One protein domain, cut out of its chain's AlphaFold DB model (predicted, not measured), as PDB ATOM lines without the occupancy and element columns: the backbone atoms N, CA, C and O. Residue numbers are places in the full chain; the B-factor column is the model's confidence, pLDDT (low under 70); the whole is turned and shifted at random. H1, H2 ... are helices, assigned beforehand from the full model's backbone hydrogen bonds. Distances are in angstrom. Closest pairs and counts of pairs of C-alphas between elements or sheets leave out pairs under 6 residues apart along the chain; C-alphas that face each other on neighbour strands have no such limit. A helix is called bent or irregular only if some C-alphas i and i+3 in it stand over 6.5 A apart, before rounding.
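This is residues 440 to 506 of the 518 residues of an uncharacterized protein of Haloferax alexandrinus (UniProt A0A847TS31). The bent helix H2 folds back on itself between H1 and H3. The printed part, 67 residues with named helices H1, H2 and H3, is all helix. It is compact, with a radius of gyration of the C-alphas of 11.1 A and spans of 32 by 28 by 18 A.

H1, residues 440 to 451, begins at (251.283, 370.246, 239.866). H2, residues 459 to 489, was assigned as one helix by its hydrogen bonds but is bent: C-alphas 472 and 475 are 9.7 A apart. Its arms are H2a, to 472, and H2b, from 475, irregular with C-alphas 485 and 488 9.1 A apart. H3, residues 492 to 505, 19.7 A long, ends at (254.864, 350.395, 246.868).

H2a and H2b touch, opposite ways at a shallow tilt of 24 degrees. H1 touches H2a with residues 443 to 447 alone; C-alphas 443 and 465 are closest, 5.9 A. H2b and H3, a hairpin, only just touch, with 3 C-alpha pairs within 8 A. Every O i to N i+4 pair is within hydrogen-bond range in H1, H2a and H3; 9 of 11 in H2b.

The pLDDT is under 70 at residues 440, 441 and 505.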
ATOM      1  N   ASP A 440     251.262 369.477 238.614       63.25
ATOM      2  CA  ASP A 440     251.283 370.246 239.866       63.25
ATOM      3  C   ASP A 440     250.223 371.356 239.954       63.25
ATOM      4  O   ASP A 440     249.695 371.639 241.027       63.25
ATOM      5  N   GLU A 441     249.902 372.015 238.843       67.69
ATOM      6  CA  GLU A 441     248.928 373.108 238.784       67.69
ATOM      7  C   GLU A 441     247.495 372.573 238.897       67.69
ATOM      8  O   GLU A 441     246.686 373.138 239.633       67.69
ATOM      9  N   LYS A 442     247.214 371.420 238.273       74.38
ATOM     10  CA  LYS A 442     245.928 370.715 238.400       74.38
ATOM     11  C   LYS A 442     245.724 370.158 239.806       74.38
ATOM     12  O   LYS A 442     244.660 370.361 240.384       74.38
ATOM     13  N   ILE A 443     246.743 369.523 240.391       78.38
ATOM     14  CA  ILE A 443     246.674 369.011 241.770       78.38
ATOM     15  C   ILE A 443     246.437 370.161 242.759       78.38
ATOM     16  O   ILE A 443     245.583 370.043 243.636       78.38
ATOM     17  N   ARG A 444     247.114 371.308 242.591       80.81
ATOM     18  CA  ARG A 444     246.880 372.503 243.426       80.81
ATOM     19  C   ARG A 444     245.479 373.078 243.259       80.81
ATOM     20  O   ARG A 444     244.894 373.535 244.240       80.81
ATOM     21  N   GLN A 445     244.945 373.073 242.040       80.56
ATOM     22  CA  GLN A 445     243.578 373.511 241.790       80.56
ATOM     23  C   GLN A 445     242.570 372.595 242.498       80.56
ATOM     24  O   GLN A 445     241.736 373.094 243.250       80.56
ATOM     25  N   ILE A 446     242.697 371.274 242.330       82.88
ATOM     26  CA  ILE A 446     241.839 370.272 242.985       82.88
ATOM     27  C   ILE A 446     241.913 370.415 244.506       82.88
ATOM     28  O   ILE A 446     240.876 370.509 245.160       82.88
ATOM     29  N   GLN A 447     243.125 370.493 245.063       87.69
ATOM     30  CA  GLN A 447     243.331 370.711 246.493       87.69
ATOM     31  C   GLN A 447     242.567 371.951 246.970       87.69
ATOM     32  O   GLN A 447     241.833 371.887 247.953       87.69
ATOM     33  N   SER A 448     242.713 373.072 246.261       86.38
ATOM     34  CA  SER A 448     242.097 374.323 246.681       86.38
ATOM     35  C   SER A 448     240.573 374.333 246.544       86.38
ATOM     36  O   SER A 448     239.923 375.001 247.342       86.38
ATOM     37  N   GLU A 449     240.002 373.650 245.552       86.12
ATOM     38  CA  GLU A 449     238.547 373.533 245.382       86.12
ATOM     39  C   GLU A 449     237.925 372.648 246.476       86.12
ATOM     40  O   GLU A 449     236.879 373.000 247.027       86.12
ATOM     41  N   LEU A 450     238.595 371.548 246.847       89.56
ATOM     42  CA  LEU A 450     238.187 370.672 247.953       89.56
ATOM     43  C   LEU A 450     238.251 371.397 249.305       89.56
ATOM     44  O   LEU A 450     237.298 371.350 250.075       89.56
ATOM     45  N   GLU A 451     239.330 372.140 249.574       88.88
ATOM     46  CA  GLU A 451     239.491 372.910 250.820       88.88
ATOM     47  C   GLU A 451     238.443 374.023 250.988       88.88
ATOM     48  O   GLU A 451     238.099 374.392 252.111       88.88
ATOM     49  N   ARG A 452     237.918 374.570 249.882       87.62
ATOM     50  CA  ARG A 452     236.851 375.586 249.901       87.62
ATOM     51  C   ARG A 452     235.440 374.994 249.918       87.62
ATOM     52  O   ARG A 452     234.481 375.759 250.006       87.62
ATOM     53  N   GLY A 453     235.299 373.671 249.806       86.06
ATOM     54  CA  GLY A 453     234.003 373.008 249.646       86.06
ATOM     55  C   GLY A 453     233.311 373.324 248.313       86.06
ATOM     56  O   GLY A 453     232.099 373.169 248.194       86.06
ATOM     57  N   GLU A 454     234.062 373.795 247.313       85.56
ATOM     58  CA  GLU A 454     233.568 374.069 245.953       85.56
ATOM     59  C   GLU A 454     233.447 372.776 245.127       85.56
ATOM     60  O   GLU A 454     232.766 372.745 244.101       85.56
ATOM     61  N   ARG A 455     234.095 371.703 245.592       83.12
ATOM     62  CA  ARG A 455     234.089 370.364 245.008       83.12
ATOM     63  C   ARG A 455     233.820 369.339 246.111       83.12
ATOM     64  O   ARG A 455     234.390 369.438 247.193       83.12
ATOM     65  N   GLU A 456     232.958 368.359 245.844       84.75
ATOM     66  CA  GLU A 456     232.767 367.238 246.769       84.75
ATOM     67  C   GLU A 456     233.979 366.295 246.733       84.75
ATOM     68  O   GLU A 456     234.469 365.997 245.640       84.75
ATOM     69  N   PRO A 457     234.447 365.797 247.891       82.75
ATOM     70  CA  PRO A 457     235.594 364.907 247.955       82.75
ATOM     71  C   PRO A 457     235.306 363.594 247.241       82.75
ATOM     72  O   PRO A 457     234.405 362.842 247.617       82.75
ATOM     73  N   ARG A 458     236.104 363.321 246.207       77.38
ATOM     74  CA  ARG A 458     236.145 362.025 245.537       77.38
ATOM     75  C   ARG A 458     237.499 361.388 245.711       77.38
ATOM     76  O   ARG A 458     238.541 362.040 245.675       77.38
ATOM     77  N   TYR A 459     237.474 360.079 245.851       76.06
ATOM     78  CA  TYR A 459     238.639 359.303 246.219       76.06
ATOM     79  C   TYR A 459     239.863 359.472 245.290       76.06
ATOM     80  O   TYR A 459     240.957 359.684 245.811       76.06
ATOM     81  N   PRO A 460     239.735 359.502 243.947       70.50
ATOM     82  CA  PRO A 460     240.872 359.725 243.041       70.50
ATOM     83  C   PRO A 460     241.562 361.082 243.212       70.50
ATOM     84  O   PRO A 460     242.787 361.209 243.139       70.50
ATOM     85  N   GLU A 461     240.756 362.117 243.420       80.94
ATOM     86  CA  GLU A 461     241.200 363.500 243.579       80.94
ATOM     87  C   GLU A 461     241.904 363.661 244.921       80.94
ATOM     88  O   GLU A 461     243.005 364.209 245.002       80.94
ATOM     89  N   VAL A 462     241.290 363.097 245.960       86.06
ATOM     90  CA  VAL A 462     241.849 363.059 247.302       86.06
ATOM     91  C   VAL A 462     243.158 362.278 247.317       86.06
ATOM     92  O   VAL A 462     244.145 362.771 247.857       86.06
ATOM     93  N   LEU A 463     243.232 361.115 246.670       84.12
ATOM     94  CA  LEU A 463     244.462 360.332 246.599       84.12
ATOM     95  C   LEU A 463     245.573 361.075 245.841       84.12
ATOM     96  O   LEU A 463     246.701 361.118 246.320       84.12
ATOM     97  N   SER A 464     245.257 361.734 244.719       78.94
ATOM     98  CA  SER A 464     246.232 362.534 243.951       78.94
ATOM     99  C   SER A 464     246.862 363.639 244.801       78.94
ATOM    100  O   SER A 464     248.085 363.796 244.842       78.94
ATOM    101  N   VAL A 465     246.026 364.396 245.515       85.31
ATOM    102  CA  VAL A 465     246.496 365.456 246.413       85.31
ATOM    103  C   VAL A 465     247.243 364.856 247.603       85.31
ATOM    104  O   VAL A 465     248.291 365.370 247.982       85.31
ATOM    105  N   SER A 466     246.781 363.730 248.144       89.31
ATOM    106  CA  SER A 466     247.450 363.023 249.241       89.31
ATOM    107  C   SER A 466     248.858 362.582 248.873       89.31
ATOM    108  O   SER A 466     249.772 362.808 249.657       89.31
ATOM    109  N   CYS A 467     249.064 362.024 247.680       83.00
ATOM    110  CA  CYS A 467     250.388 361.660 247.175       83.00
ATOM    111  C   CYS A 467     251.298 362.892 247.052       83.00
ATOM    112  O   CYS A 467     252.436 362.873 247.518       83.00
ATOM    113  N   SER A 468     250.772 364.010 246.538       84.44
ATOM    114  CA  SER A 468     251.516 365.275 246.485       84.44
ATOM    115  C   SER A 468     251.865 365.813 247.882       84.44
ATOM    116  O   SER A 468     252.972 366.305 248.111       84.44
ATOM    117  N   LEU A 469     250.951 365.696 248.849       87.94
ATOM    118  CA  LEU A 469     251.171 366.114 250.234       87.94
ATOM    119  C   LEU A 469     252.134 365.190 250.978       87.94
ATOM    120  O   LEU A 469     252.932 365.687 251.771       87.94
ATOM    121  N   LEU A 470     252.102 363.885 250.701       87.81
ATOM    122  CA  LEU A 470     253.084 362.923 251.195       87.81
ATOM    123  C   LEU A 470     254.475 363.318 250.706       87.81
ATOM    124  O   LEU A 470     255.366 363.525 251.525       87.81
ATOM    125  N   GLN A 471     254.633 363.528 249.399       80.50
ATOM    126  CA  GLN A 471     255.918 363.869 248.789       80.50
ATOM    127  C   GLN A 471     256.490 365.201 249.304       80.50
ATOM    128  O   GLN A 471     257.695 365.327 249.502       80.50
ATOM    129  N   ASN A 472     255.635 366.203 249.543       80.31
ATOM    130  CA  ASN A 472     256.070 367.563 249.891       80.31
ATOM    131  C   ASN A 472     255.969 367.910 251.387       80.31
ATOM    132  O   ASN A 472     256.435 368.971 251.808       80.31
ATOM    133  N   GLY A 473     255.318 367.079 252.198       81.56
ATOM    134  CA  GLY A 473     255.036 367.394 253.602       81.56
ATOM    135  C   GLY A 473     254.866 366.198 254.531       81.56
ATOM    136  O   GLY A 473     254.581 366.408 255.710       81.56
ATOM    137  N   GLY A 474     255.076 364.978 254.035       89.62
ATOM    138  CA  GLY A 474     255.095 363.760 254.831       89.62
ATOM    139  C   GLY A 474     253.720 363.290 255.304       89.62
ATOM    140  O   GLY A 474     252.680 363.900 255.038       89.62
ATOM    141  N   TRP A 475     253.735 362.179 256.046       94.31
ATOM    142  CA  TRP A 475     252.538 361.477 256.514       94.31
ATOM    143  C   TRP A 475     251.527 362.395 257.202       94.31
ATOM    144  O   TRP A 475     250.362 362.429 256.819       94.31
ATOM    145  N   GLN A 476     251.975 363.164 258.199       94.38
ATOM    146  CA  GLN A 476     251.082 363.963 259.040       94.38
ATOM    147  C   GLN A 476     250.291 364.986 258.221       94.38
ATOM    148  O   GLN A 476     249.097 365.169 258.444       94.38
ATOM    149  N   ARG A 477     250.934 365.614 257.230       91.00
ATOM    150  CA  ARG A 477     250.283 366.612 256.382       91.00
ATOM    151  C   ARG A 477     249.219 365.987 255.484       91.00
ATOM    152  O   ARG A 477     248.138 366.553 255.357       91.00
ATOM    153  N   ALA A 478     249.517 364.840 254.874       93.75
ATOM    154  CA  ALA A 478     248.541 364.110 254.070       93.75
ATOM    155  C   ALA A 478     247.377 363.602 254.937       93.75
ATOM    156  O   ALA A 478     246.219 363.740 254.552       93.75
ATOM    157  N   TRP A 479     247.672 363.084 256.131       95.31
ATOM    158  CA  TRP A 479     246.682 362.583 257.083       95.31
ATOM    159  C   TRP A 479     245.705 363.667 257.550       95.31
ATOM    160  O   TRP A 479     244.490 363.500 257.430       95.31
ATOM    161  N   ASP A 480     246.223 364.796 258.039       94.12
ATOM    162  CA  ASP A 480     245.394 365.899 258.537       94.12
ATOM    163  C   ASP A 480     244.545 366.514 257.421       94.12
ATOM    164  O   ASP A 480     243.394 366.891 257.647       94.12
ATOM    165  N   TRP A 481     245.084 366.561 256.200       95.88
ATOM    166  CA  TRP A 481     244.341 367.025 255.036       95.88
ATOM    167  C   TRP A 481     243.197 366.072 254.658       95.88
ATOM    168  O   TRP A 481     242.067 366.530 254.513       95.88
ATOM    169  N   ASN A 482     243.437 364.754 254.599       93.88
ATOM    170  CA  ASN A 482     242.372 363.764 254.366       93.88
ATOM    171  C   ASN A 482     241.269 363.864 255.420       93.88
ATOM    172  O   ASN A 482     240.086 363.853 255.082       93.88
ATOM    173  N   LYS A 483     241.654 364.012 256.691       93.50
ATOM    174  CA  LYS A 483     240.712 364.185 257.797       93.50
ATOM    175  C   LYS A 483     239.863 365.445 257.641       93.50
ATOM    176  O   LYS A 483     238.672 365.407 257.912       93.50
ATOM    177  N   SER A 484     240.465 366.545 257.191       91.56
ATOM    178  CA  SER A 484     239.751 367.804 256.958       91.56
ATOM    179  C   SER A 484     238.817 367.755 255.750       91.56
ATOM    180  O   SER A 484     237.812 368.457 255.749       91.56
ATOM    181  N   VAL A 485     239.172 367.003 254.708       91.25
ATOM    182  CA  VAL A 485     238.431 366.975 253.440       91.25
ATOM    183  C   VAL A 485     237.272 365.983 253.478       91.25
ATOM    184  O   VAL A 485     236.198 366.285 252.965       91.25
ATOM    185  N   TRP A 486     237.460 364.819 254.101       87.38
ATOM    186  CA  TRP A 486     236.381 363.848 254.284       87.38
ATOM    187  C   TRP A 486     235.460 364.179 255.461       87.38
ATOM    188  O   TRP A 486     234.307 363.753 255.447       87.38
ATOM    189  N   ASP A 487     235.950 364.938 256.447       90.12
ATOM    190  CA  ASP A 487     235.216 365.364 257.644       90.12
ATOM    191  C   ASP A 487     234.471 364.188 258.309       90.12
ATOM    192  O   ASP A 487     235.102 363.200 258.695       90.12
ATOM    193  N   ASP A 488     233.139 364.228 258.381       87.75
ATOM    194  CA  ASP A 488     232.304 363.159 258.951       87.75
ATOM    195  C   ASP A 488     232.409 361.807 258.211       87.75
ATOM    196  O   ASP A 488     232.024 360.772 258.756       87.75
ATOM    197  N   LYS A 489     232.912 361.795 256.968       86.12
ATOM    198  CA  LYS A 489     233.125 360.584 256.152       86.12
ATOM    199  C   LYS A 489     234.552 360.038 256.248       86.12
ATOM    200  O   LYS A 489     234.897 359.119 255.510       86.12
ATOM    201  N   PHE A 490     235.400 360.613 257.099       91.50
ATOM    202  CA  PHE A 490     236.785 360.182 257.232       91.50
ATOM    203  C   PHE A 490     236.884 358.796 257.880       91.50
ATOM    204  O   PHE A 490     236.590 358.638 259.067       91.50
ATOM    205  N   ASP A 491     237.370 357.812 257.123       89.75
ATOM    206  CA  ASP A 491     237.730 356.494 257.647       89.75
ATOM    207  C   ASP A 491     239.245 356.435 257.941       89.75
ATOM    208  O   ASP A 491     240.065 356.447 257.011       89.75
ATOM    209  N   PRO A 492     239.656 356.383 259.225       87.94
ATOM    210  CA  PRO A 492     241.064 356.325 259.597       87.94
ATOM    211  C   PRO A 492     241.731 354.994 259.225       87.94
ATOM    212  O   PRO A 492     242.918 354.997 258.898       87.94
ATOM    213  N   GLU A 493     241.021 353.864 259.264       86.88
ATOM    214  CA  GLU A 493     241.610 352.564 258.927       86.88
ATOM    215  C   GLU A 493     241.853 352.461 257.424       86.88
ATOM    216  O   GLU A 493     242.939 352.058 256.988       86.88
ATOM    217  N   GLU A 494     240.866 352.878 256.631       83.69
ATOM    218  CA  GLU A 494     240.976 352.900 255.180       83.69
ATOM    219  C   GLU A 494     242.049 353.895 254.728       83.69
ATOM    220  O   GLU A 494     242.956 353.519 253.984       83.69
ATOM    221  N   THR A 495     242.040 355.125 255.252       87.38
ATOM    222  CA  THR A 495     243.053 356.135 254.905       87.38
ATOM    223  C   THR A 495     244.463 355.680 255.293       87.38
ATOM    224  O   THR A 495     245.400 355.838 254.509       87.38
ATOM    225  N   HIS A 496     244.642 355.071 256.476       90.69
ATOM    226  CA  HIS A 496     245.949 354.559 256.917       90.69
ATOM    227  C   HIS A 496     246.459 353.473 255.980       90.69
ATOM    228  O   HIS A 496     247.610 353.530 255.542       90.69
ATOM    229  N   ARG A 497     245.595 352.513 255.633       87.50
ATOM    230  CA  ARG A 497     245.924 351.447 254.684       87.50
ATOM    231  C   ARG A 497     246.387 352.032 253.355       87.50
ATOM    232  O   ARG A 497     247.411 351.606 252.843       87.50
ATOM    233  N   LEU A 498     245.686 353.031 252.832       85.38
ATOM    234  CA  LEU A 498     245.977 353.598 251.518       85.38
ATOM    235  C   LEU A 498     247.285 354.363 251.457       85.38
ATOM    236  O   LEU A 498     248.093 354.113 250.566       85.38
ATOM    237  N   LEU A 499     247.521 355.261 252.411       88.94
ATOM    238  CA  LEU A 499     248.776 356.008 252.453       88.94
ATOM    239  C   LEU A 499     249.962 355.067 252.716       88.94
ATOM    240  O   LEU A 499     251.021 355.229 252.112       88.94
ATOM    241  N   SER A 500     249.776 354.044 253.560       87.12
ATOM    242  CA  SER A 500     250.795 353.013 253.802       87.12
ATOM    243  C   SER A 500     251.092 352.200 252.545       87.12
ATOM    244  O   SER A 500     252.263 351.997 252.222       87.12
ATOM    245  N   ASP A 501     250.052 351.762 251.832       81.75
ATOM    246  CA  ASP A 501     250.174 350.995 250.591       81.75
ATOM    247  C   ASP A 501     250.935 351.809 249.532       81.75
ATOM    248  O   ASP A 501     251.817 351.263 248.874       81.75
ATOM    249  N   VAL A 502     250.664 353.116 249.404       82.88
ATOM    250  CA  VAL A 502     251.404 354.013 248.495       82.88
ATOM    251  C   VAL A 502     252.887 354.084 248.871       82.88
ATOM    252  O   VAL A 502     253.744 353.852 248.020       82.88
ATOM    253  N   ILE A 503     253.219 354.339 250.140       86.44
ATOM    254  CA  ILE A 503     254.621 354.480 250.579       86.44
ATOM    255  C   ILE A 503     255.401 353.172 250.398       86.44
ATOM    256  O   ILE A 503     256.532 353.182 249.914       86.44
ATOM    257  N   GLN A 504     254.804 352.034 250.760       84.31
ATOM    258  CA  GLN A 504     255.453 350.722 250.641       84.31
ATOM    259  C   GLN A 504     255.687 350.311 249.189       84.31
ATOM    260  O   GLN A 504     256.616 349.554 248.902       84.31
ATOM    261  N   ARG A 505     254.835 350.781 248.278       69.75
ATOM    262  CA  ARG A 505     254.864 350.395 246.868       69.75
ATOM    263  C   ARG A 505     255.814 351.242 246.024       69.75
ATOM    264  O   ARG A 505     256.265 350.742 244.996       69.75
ATOM    265  N   TYR A 506     256.144 352.446 246.494       74.06
ATOM    266  CA  TYR A 506     257.018 353.417 245.823       74.06
ATOM    267  C   TYR A 506     258.129 353.927 246.768       74.06
ATOM    268  O   TYR A 506     258.182 355.117 247.102       74.06
TER     269      TYR A 506